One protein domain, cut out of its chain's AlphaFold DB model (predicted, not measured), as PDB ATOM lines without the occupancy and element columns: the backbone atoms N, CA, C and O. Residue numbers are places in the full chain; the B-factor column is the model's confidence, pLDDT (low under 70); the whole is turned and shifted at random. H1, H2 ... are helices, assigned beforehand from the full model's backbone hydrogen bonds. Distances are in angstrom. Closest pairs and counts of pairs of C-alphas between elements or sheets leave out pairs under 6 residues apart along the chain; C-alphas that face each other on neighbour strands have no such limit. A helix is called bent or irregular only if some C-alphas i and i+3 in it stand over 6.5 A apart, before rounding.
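Overview. This is residues 210 to 271 of the 406 residues of an uncharacterized protein of Candidatus Kentron sp. LFY (UniProt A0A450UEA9). One long helix, H3, runs the length of the printed part, and two short helices, H2 and H1, fold back beside its first part as a small, loosely joined head. The rest of H3, from residue 249 on, sticks out with the last residues as a long arm, and this arm makes most of the length. The printed part has 62 residues with three named helices, in the order H1, H2, H3, and no named strand; the class is all helix. The whole is extended, with a radius of gyration of the C-alphas of 17.2 A and spans of 59 by 19 by 15 A.

Along the chain. Find C-alpha 234 at (25.407, 47.990, -2.892); from there H3, residues 234 to 269, runs 52.2 A to C-alpha 269 at (-25.478, 45.373, -14.112), with x falling along the way. Just before it in the chain look for H2, residues 225 to 231, which measures 10.2 A from first to last C-alpha. H2 is neither bent nor irregular, but only just: C-alphas 227 and 230 are 6.1 A apart. Earlier still is H1, residues 214 to 222, 13.0 A long, which you enter at C-alpha 214, at (7.005, 40.208, -0.024).

Arrangement. Start from H3 and look at H2, which is close but not clearly touching; their closest C-alphas, those of Ala 229 and Leu 237, are 6.9 A apart. H2 and H3 run opposite ways at a shallow tilt of 13 degrees. Further along H3 you reach H1, also close but not clearly touching, with the C-alphas of Thr 216 and Leu 244 the closest at 7.2 A. H1 and H3 run opposite ways at a steep tilt of 67 degrees, only just short of about perpendicular. H1 and H2 are close but not clearly touching, the closest C-alphas being those of Ala 220 and Leu 226 at 7.3 A. Their lines stand at 71 degrees, only just about perpendicular. In H1 and H3 every O i to N i+4 pair is within hydrogen-bond range; in H2 it is 1 of 3, beside 2 of 4 O i to N i+3 pairs.

Size, cuts and confidence. The two C-alphas farthest apart are those of Tyr 231 and Gln 271, at 59.0 A. Residues 230 to 236, of which 234 to 236 belong to H3, stand free, and so do residues 249 to 271, of which 249 to 269 belong to H3. Without these stretches the body has 32 residues and spans 21 by 17 by 16 A. The printed part has no cut, and the links H1 to H2 and H2 to H3 are both tight, with 2 residues each. The mean pLDDT of the printed part is 81.4, and the model's confidence is under 70 at residue 220, residues 222 to 223 and residues 268 to 271.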
ATOM      1  N   ALA A 210      15.632  42.866   2.569       89.25
ATOM      2  CA  ALA A 210      14.619  42.767   3.620       89.25
ATOM      3  C   ALA A 210      13.678  43.983   3.692       89.25
ATOM      4  O   ALA A 210      12.653  43.936   4.369       89.25
ATOM      5  N   ALA A 211      14.020  45.093   3.031       88.19
ATOM      6  CA  ALA A 211      13.163  46.266   2.932       88.19
ATOM      7  C   ALA A 211      12.189  46.206   1.736       88.19
ATOM      8  O   ALA A 211      11.400  47.139   1.551       88.19
ATOM      9  N   LEU A 212      12.264  45.178   0.889       84.56
ATOM     10  CA  LEU A 212      11.344  44.977  -0.228       84.56
ATOM     11  C   LEU A 212      10.021  44.337   0.242       84.56
ATOM     12  O   LEU A 212      10.033  43.496   1.143       84.56
ATOM     13  N   PRO A 213       8.868  44.712  -0.349       82.56
ATOM     14  CA  PRO A 213       7.605  44.005  -0.132       82.56
ATOM     15  C   PRO A 213       7.701  42.520  -0.506       82.56
ATOM     16  O   PRO A 213       8.386  42.167  -1.465       82.56
ATOM     17  N   GLN A 214       6.958  41.661   0.193       78.62
ATOM     18  CA  GLN A 214       7.005  40.208  -0.024       78.62
ATOM     19  C   GLN A 214       6.714  39.812  -1.479       78.62
ATOM     20  O   GLN A 214       7.465  39.051  -2.077       78.62
ATOM     21  N   GLU A 215       5.696  40.423  -2.080       78.31
ATOM     22  CA  GLU A 215       5.304  40.188  -3.476       78.31
ATOM     23  C   GLU A 215       6.441  40.498  -4.465       78.31
ATOM     24  O   GLU A 215       6.609  39.829  -5.484       78.31
ATOM     25  N   THR A 216       7.270  41.503  -4.153       77.50
ATOM     26  CA  THR A 216       8.428  41.837  -4.993       77.50
ATOM     27  C   THR A 216       9.574  40.858  -4.815       77.50
ATOM     28  O   THR A 216      10.318  40.666  -5.766       77.50
ATOM     29  N   ILE A 217       9.707  40.228  -3.644       77.19
ATOM     30  CA  ILE A 217      10.724  39.200  -3.392       77.19
ATOM     31  C   ILE A 217      10.384  37.943  -4.197       77.19
ATOM     32  O   ILE A 217      11.240  37.442  -4.911       77.19
ATOM     33  N   GLU A 218       9.124  37.510  -4.189       79.31
ATOM     34  CA  GLU A 218       8.657  36.351  -4.969       79.31
ATOM     35  C   GLU A 218       8.784  36.584  -6.485       79.31
ATOM     36  O   GLU A 218       9.235  35.717  -7.234       79.31
ATOM     37  N   SER A 219       8.457  37.794  -6.950       73.25
ATOM     38  CA  SER A 219       8.677  38.204  -8.345       73.25
ATOM     39  C   SER A 219      10.171  38.248  -8.703       73.25
ATOM     40  O   SER A 219      10.577  37.822  -9.787       73.25
ATOM     41  N   ALA A 220      11.005  38.727  -7.777       68.00
ATOM     42  CA  ALA A 220      12.449  38.830  -7.938       68.00
ATOM     43  C   ALA A 220      13.169  37.472  -7.894       68.00
ATOM     44  O   ALA A 220      14.176  37.303  -8.582       68.00
ATOM     45  N   GLU A 221      12.651  36.498  -7.143       70.88
ATOM     46  CA  GLU A 221      13.115  35.107  -7.154       70.88
ATOM     47  C   GLU A 221      12.965  34.490  -8.547       70.88
ATOM     48  O   GLU A 221      13.911  33.893  -9.061       70.88
ATOM     49  N   GLY A 222      11.822  34.710  -9.206       68.44
ATOM     50  CA  GLY A 222      11.605  34.274 -10.590       68.44
ATOM     51  C   GLY A 222      12.537  34.948 -11.605       68.44
ATOM     52  O   GLY A 222      12.787  34.391 -12.672       68.44
ATOM     53  N   ALA A 223      13.070  36.124 -11.268       69.69
ATOM     54  CA  ALA A 223      13.981  36.901 -12.105       69.69
ATOM     55  C   ALA A 223      15.473  36.692 -11.773       69.69
ATOM     56  O   ALA A 223      16.313  37.332 -12.396       69.69
ATOM     57  N   GLY A 224      15.817  35.837 -10.800       79.88
ATOM     58  CA  GLY A 224      17.210  35.572 -10.418       79.88
ATOM     59  C   GLY A 224      17.888  36.689  -9.611       79.88
ATOM     60  O   GLY A 224      19.104  36.663  -9.431       79.88
ATOM     61  N   LEU A 225      17.134  37.655  -9.070       80.44
ATOM     62  CA  LEU A 225      17.700  38.815  -8.362       80.44
ATOM     63  C   LEU A 225      18.581  38.403  -7.170       80.44
ATOM     64  O   LEU A 225      19.589  39.050  -6.897       80.44
ATOM     65  N   LEU A 226      18.210  37.333  -6.458       79.94
ATOM     66  CA  LEU A 226      18.981  36.817  -5.321       79.94
ATOM     67  C   LEU A 226      20.347  36.266  -5.748       79.94
ATOM     68  O   LEU A 226      21.324  36.442  -5.023       79.94
ATOM     69  N   GLU A 227      20.428  35.644  -6.925       83.38
ATOM     70  CA  GLU A 227      21.682  35.114  -7.473       83.38
ATOM     71  C   GLU A 227      22.588  36.261  -7.932       83.38
ATOM     72  O   GLU A 227      23.781  36.299  -7.635       83.38
ATOM     73  N   GLU A 228      22.003  37.269  -8.574       83.62
ATOM     74  CA  GLU A 228      22.732  38.440  -9.052       83.62
ATOM     75  C   GLU A 228      23.154  39.389  -7.917       83.62
ATOM     76  O   GLU A 228      24.175  40.076  -8.022       83.62
ATOM     77  N   ALA A 229      22.422  39.415  -6.797       80.94
ATOM     78  CA  ALA A 229      22.712  40.275  -5.648       80.94
ATOM     79  C   ALA A 229      24.087  39.998  -5.018       80.94
ATOM     80  O   ALA A 229      24.691  40.907  -4.431       80.94
ATOM     81  N   GLN A 230      24.616  38.778  -5.151       82.19
ATOM     82  CA  GLN A 230      25.964  38.451  -4.692       82.19
ATOM     83  C   GLN A 230      27.022  39.254  -5.462       82.19
ATOM     84  O   GLN A 230      27.921  39.827  -4.841       82.19
ATOM     85  N   TYR A 231      26.851  39.387  -6.777       84.75
ATOM     86  CA  TYR A 231      27.814  40.010  -7.687       84.75
ATOM     87  C   TYR A 231      27.631  41.525  -7.843       84.75
ATOM     88  O   TYR A 231      28.586  42.224  -8.172       84.75
ATOM     89  N   ARG A 232      26.433  42.056  -7.574       85.75
ATOM     90  CA  ARG A 232      26.146  43.496  -7.695       85.75
ATOM     91  C   ARG A 232      26.739  44.318  -6.552       85.75
ATOM     92  O   ARG A 232      26.831  43.867  -5.406       85.75
ATOM     93  N   SER A 233      27.099  45.565  -6.830       87.12
ATOM     94  CA  SER A 233      27.470  46.527  -5.792       87.12
ATOM     95  C   SER A 233      26.249  46.946  -4.960       87.12
ATOM     96  O   SER A 233      25.096  46.830  -5.376       87.12
ATOM     97  N   VAL A 234      26.487  47.475  -3.756       85.38
ATOM     98  CA  VAL A 234      25.407  47.990  -2.892       85.38
ATOM     99  C   VAL A 234      24.674  49.171  -3.548       85.38
ATOM    100  O   VAL A 234      23.485  49.361  -3.304       85.38
ATOM    101  N   ALA A 235      25.369  49.966  -4.369       85.12
ATOM    102  CA  ALA A 235      24.786  51.105  -5.074       85.12
ATOM    103  C   ALA A 235      23.835  50.659  -6.193       85.12
ATOM    104  O   ALA A 235      22.715  51.159  -6.264       85.12
ATOM    105  N   GLU A 236      24.242  49.678  -7.000       87.25
ATOM    106  CA  GLU A 236      23.391  49.090  -8.044       87.25
ATOM    107  C   GLU A 236      22.151  48.440  -7.428       87.25
ATOM    108  O   GLU A 236      21.033  48.759  -7.821       87.25
ATOM    109  N   LEU A 237      22.333  47.646  -6.364       85.31
ATOM    110  CA  LEU A 237      21.218  46.997  -5.674       85.31
ATOM    111  C   LEU A 237      20.207  48.010  -5.108       85.31
ATOM    112  O   LEU A 237      19.005  47.752  -5.103       85.31
ATOM    113  N   LYS A 238      20.665  49.178  -4.637       86.25
ATOM    114  CA  LYS A 238      19.770  50.260  -4.192       86.25
ATOM    115  C   LYS A 238      18.929  50.817  -5.337       86.25
ATOM    116  O   LYS A 238      17.746  51.091  -5.124       86.25
ATOM    117  N   GLU A 239      19.520  50.996  -6.513       88.31
ATOM    118  CA  GLU A 239      18.795  51.489  -7.683       88.31
ATOM    119  C   GLU A 239      17.786  50.447  -8.179       88.31
ATOM    120  O   GLU A 239      16.625  50.780  -8.408       88.31
ATOM    121  N   ASP A 240      18.153  49.166  -8.207       84.75
ATOM    122  CA  ASP A 240      17.219  48.086  -8.541       84.75
ATOM    123  C   ASP A 240      16.034  48.044  -7.571       84.75
ATOM    124  O   ASP A 240      14.878  48.037  -7.989       84.75
ATOM    125  N   VAL A 241      16.301  48.110  -6.263       84.81
ATOM    126  CA  VAL A 241      15.256  48.184  -5.231       84.81
ATOM    127  C   VAL A 241      14.340  49.387  -5.464       84.81
ATOM    128  O   VAL A 241      13.119  49.280  -5.315       84.81
ATOM    129  N   ARG A 242      14.897  50.538  -5.854       87.94
ATOM    130  CA  ARG A 242      14.119  51.744  -6.157       87.94
ATOM    131  C   ARG A 242      13.237  51.554  -7.391       87.94
ATOM    132  O   ARG A 242      12.056  51.901  -7.340       87.94
ATOM    133  N   THR A 243      13.774  50.986  -8.469       87.56
ATOM    134  CA  THR A 243      13.009  50.728  -9.699       87.56
ATOM    135  C   THR A 243      11.913  49.686  -9.482       87.56
ATOM    136  O   THR A 243      10.790  49.887  -9.943       87.56
ATOM    137  N   LEU A 244      12.182  48.622  -8.718       85.44
ATOM    138  CA  LEU A 244      11.192  47.603  -8.361       85.44
ATOM    139  C   LEU A 244      10.055  48.187  -7.521       85.44
ATOM    140  O   LEU A 244       8.888  47.920  -7.802       85.44
ATOM    141  N   ARG A 245      10.368  49.045  -6.542       83.75
ATOM    142  CA  ARG A 245       9.342  49.755  -5.760       83.75
ATOM    143  C   ARG A 245       8.482  50.665  -6.629       83.75
ATOM    144  O   ARG A 245       7.265  50.656  -6.478       83.75
ATOM    145  N   ALA A 246       9.091  51.412  -7.550       85.81
ATOM    146  CA  ALA A 246       8.354  52.269  -8.476       85.81
ATOM    147  C   ALA A 246       7.429  51.452  -9.396       85.81
ATOM    148  O   ALA A 246       6.275  51.821  -9.597       85.81
ATOM    149  N   ARG A 247       7.905  50.308  -9.904       85.81
ATOM    150  CA  ARG A 247       7.085  49.393 -10.711       85.81
ATOM    151  C   ARG A 247       5.926  48.805  -9.913       85.81
ATOM    152  O   ARG A 247       4.812  48.805 -10.419       85.81
ATOM    153  N   ASN A 248       6.164  48.355  -8.681       84.75
ATOM    154  CA  ASN A 248       5.093  47.803  -7.852       84.75
ATOM    155  C   ASN A 248       4.034  48.868  -7.514       84.75
ATOM    156  O   ASN A 248       2.847  48.615  -7.672       84.75
ATOM    157  N   ALA A 249       4.447  50.093  -7.172       84.94
ATOM    158  CA  ALA A 249       3.514  51.197  -6.935       84.94
ATOM    159  C   ALA A 249       2.634  51.509  -8.165       84.94
ATOM    160  O   ALA A 249       1.435  51.767  -8.032       84.94
ATOM    161  N   ASN A 250       3.208  51.438  -9.371       88.62
ATOM    162  CA  ASN A 250       2.442  51.599 -10.607       88.62
ATOM    163  C   ASN A 250       1.448  50.445 -10.809       88.62
ATOM    164  O   ASN A 250       0.278  50.694 -11.085       88.62
ATOM    165  N   LEU A 251       1.881  49.196 -10.608       86.38
ATOM    166  CA  LEU A 251       1.008  48.024 -10.730       86.38
ATOM    167  C   LEU A 251      -0.129  48.037  -9.700       86.38
ATOM    168  O   LEU A 251      -1.264  47.714 -10.044       86.38
ATOM    169  N   SER A 252       0.130  48.463  -8.459       84.62
ATOM    170  CA  SER A 252      -0.920  48.601  -7.447       84.62
ATOM    171  C   SER A 252      -1.953  49.658  -7.843       84.62
ATOM    172  O   SER A 252      -3.152  49.425  -7.698       84.62
ATOM    173  N   ALA A 253      -1.518  50.783  -8.422       88.31
ATOM    174  CA  ALA A 253      -2.429  51.813  -8.919       88.31
ATOM    175  C   ALA A 253      -3.267  51.316 -10.117       88.31
ATOM    176  O   ALA A 253      -4.469  51.584 -10.212       88.31
ATOM    177  N   GLU A 254      -2.672  50.539 -11.023       87.38
ATOM    178  CA  GLU A 254      -3.392  49.899 -12.134       87.38
ATOM    179  C   GLU A 254      -4.415  48.857 -11.648       87.38
ATOM    180  O   GLU A 254      -5.538  48.785 -12.161       87.38
ATOM    181  N   ALA A 255      -4.076  48.084 -10.616       88.50
ATOM    182  CA  ALA A 255      -4.995  47.136  -9.999       88.50
ATOM    183  C   ALA A 255      -6.175  47.851  -9.318       88.50
ATOM    184  O   ALA A 255      -7.329  47.441  -9.481       88.50
ATOM    185  N   GLU A 256      -5.920  48.950  -8.603       88.81
ATOM    186  CA  GLU A 256      -6.970  49.756  -7.975       88.81
ATOM    187  C   GLU A 256      -7.910  50.390  -9.002       88.81
ATOM    188  O   GLU A 256      -9.131  50.273  -8.877       88.81
ATOM    189  N   THR A 257      -7.367  51.000 -10.056       88.69
ATOM    190  CA  THR A 257      -8.179  51.586 -11.136       88.69
ATOM    191  C   THR A 257      -9.025  50.530 -11.848       88.69
ATOM    192  O   THR A 257     -10.210  50.755 -12.106       88.69
ATOM    193  N   SER A 258      -8.468  49.345 -12.096       85.25
ATOM    194  CA  SER A 258      -9.209  48.216 -12.668       85.25
ATOM    195  C   SER A 258     -10.331  47.739 -11.741       85.25
ATOM    196  O   SER A 258     -11.453  47.501 -12.190       85.25
ATOM    197  N   ARG A 259     -10.076  47.671 -10.429       89.56
ATOM    198  CA  ARG A 259     -11.085  47.320  -9.421       89.56
ATOM    199  C   ARG A 259     -12.212  48.350  -9.348       89.56
ATOM    200  O   ARG A 259     -13.366  47.968  -9.164       89.56
ATOM    201  N   LEU A 260     -11.904  49.639  -9.490       86.12
ATOM    202  CA  LEU A 260     -12.918  50.696  -9.539       86.12
ATOM    203  C   LEU A 260     -13.814  50.551 -10.775       86.12
ATOM    204  O   LEU A 260     -15.034  50.560 -10.629       86.12
ATOM    205  N   ARG A 261     -13.234  50.293 -11.953       83.56
ATOM    206  CA  ARG A 261     -14.002  50.034 -13.184       83.56
ATOM    207  C   ARG A 261     -14.908  48.813 -13.066       83.56
ATOM    208  O   ARG A 261     -16.053  48.852 -13.503       83.56
ATOM    209  N   LEU A 262     -14.427  47.731 -12.450       81.25
ATOM    210  CA  LEU A 262     -15.261  46.551 -12.208       81.25
ATOM    211  C   LEU A 262     -16.454  46.879 -11.307       81.25
ATOM    212  O   LEU A 262     -17.573  46.495 -11.631       81.25
ATOM    213  N   LYS A 263     -16.247  47.660 -10.239       83.25
ATOM    214  CA  LYS A 263     -17.343  48.118  -9.372       83.25
ATOM    215  C   LYS A 263     -18.352  49.000 -10.113       83.25
ATOM    216  O   LYS A 263     -19.540  48.924  -9.819       83.25
ATOM    217  N   GLU A 264     -17.908  49.841 -11.044       79.69
ATOM    218  CA  GLU A 264     -18.803  50.644 -11.891       79.69
ATOM    219  C   GLU A 264     -19.655  49.755 -12.804       79.69
ATOM    220  O   GLU A 264     -20.874  49.917 -12.861       79.69
ATOM    221  N   VAL A 265     -19.040  48.761 -13.449       76.81
ATOM    222  CA  VAL A 265     -19.750  47.797 -14.302       76.81
ATOM    223  C   VAL A 265     -20.724  46.940 -13.488       76.81
ATOM    224  O   VAL A 265     -21.845  46.703 -13.930       76.81
ATOM    225  N   GLU A 266     -20.338  46.490 -12.294       77.06
ATOM    226  CA  GLU A 266     -21.216  45.730 -11.397       77.06
ATOM    227  C   GLU A 266     -22.424  46.550 -10.939       77.06
ATOM    228  O   GLU A 266     -23.541  46.037 -10.947       77.06
ATOM    229  N   LYS A 267     -22.232  47.835 -10.614       74.62
ATOM    230  CA  LYS A 267     -23.346  48.749 -10.320       74.62
ATOM    231  C   LYS A 267     -24.267  48.928 -11.527       74.62
ATOM    232  O   LYS A 267     -25.482  48.910 -11.353       74.62
ATOM    233  N   GLY A 268     -23.712  49.035 -12.735       64.38
ATOM    234  CA  GLY A 268     -24.493  49.117 -13.974       64.38
ATOM    235  C   GLY A 268     -25.298  47.847 -14.276       64.38
ATOM    236  O   GLY A 268     -26.416  47.925 -14.766       64.38
ATOM    237  N   ARG A 269     -24.783  46.663 -13.915       59.66
ATOM    238  CA  ARG A 269     -25.478  45.373 -14.112       59.66
ATOM    239  C   ARG A 269     -26.670  45.143 -13.175       59.66
ATOM    240  O   ARG A 269     -27.454  44.235 -13.431       59.66
ATOM    241  N   GLY A 270     -26.810  45.930 -12.106       57.00
ATOM    242  CA  GLY A 270     -27.961  45.864 -11.197       57.00
ATOM    243  C   GLY A 270     -29.263  46.402 -11.802       57.00
ATOM    244  O   GLY A 270     -30.339  46.057 -11.319       57.00
ATOM    245  N   GLN A 271     -29.183  47.198 -12.872       58.06
ATOM    246  CA  GLN A 271     -30.342  47.633 -13.649       58.06
ATOM    247  C   GLN A 271     -30.695  46.556 -14.677       58.06
ATOM    248  O   GLN A 271     -30.391  46.666 -15.862       58.06
TER     249      GLN A 271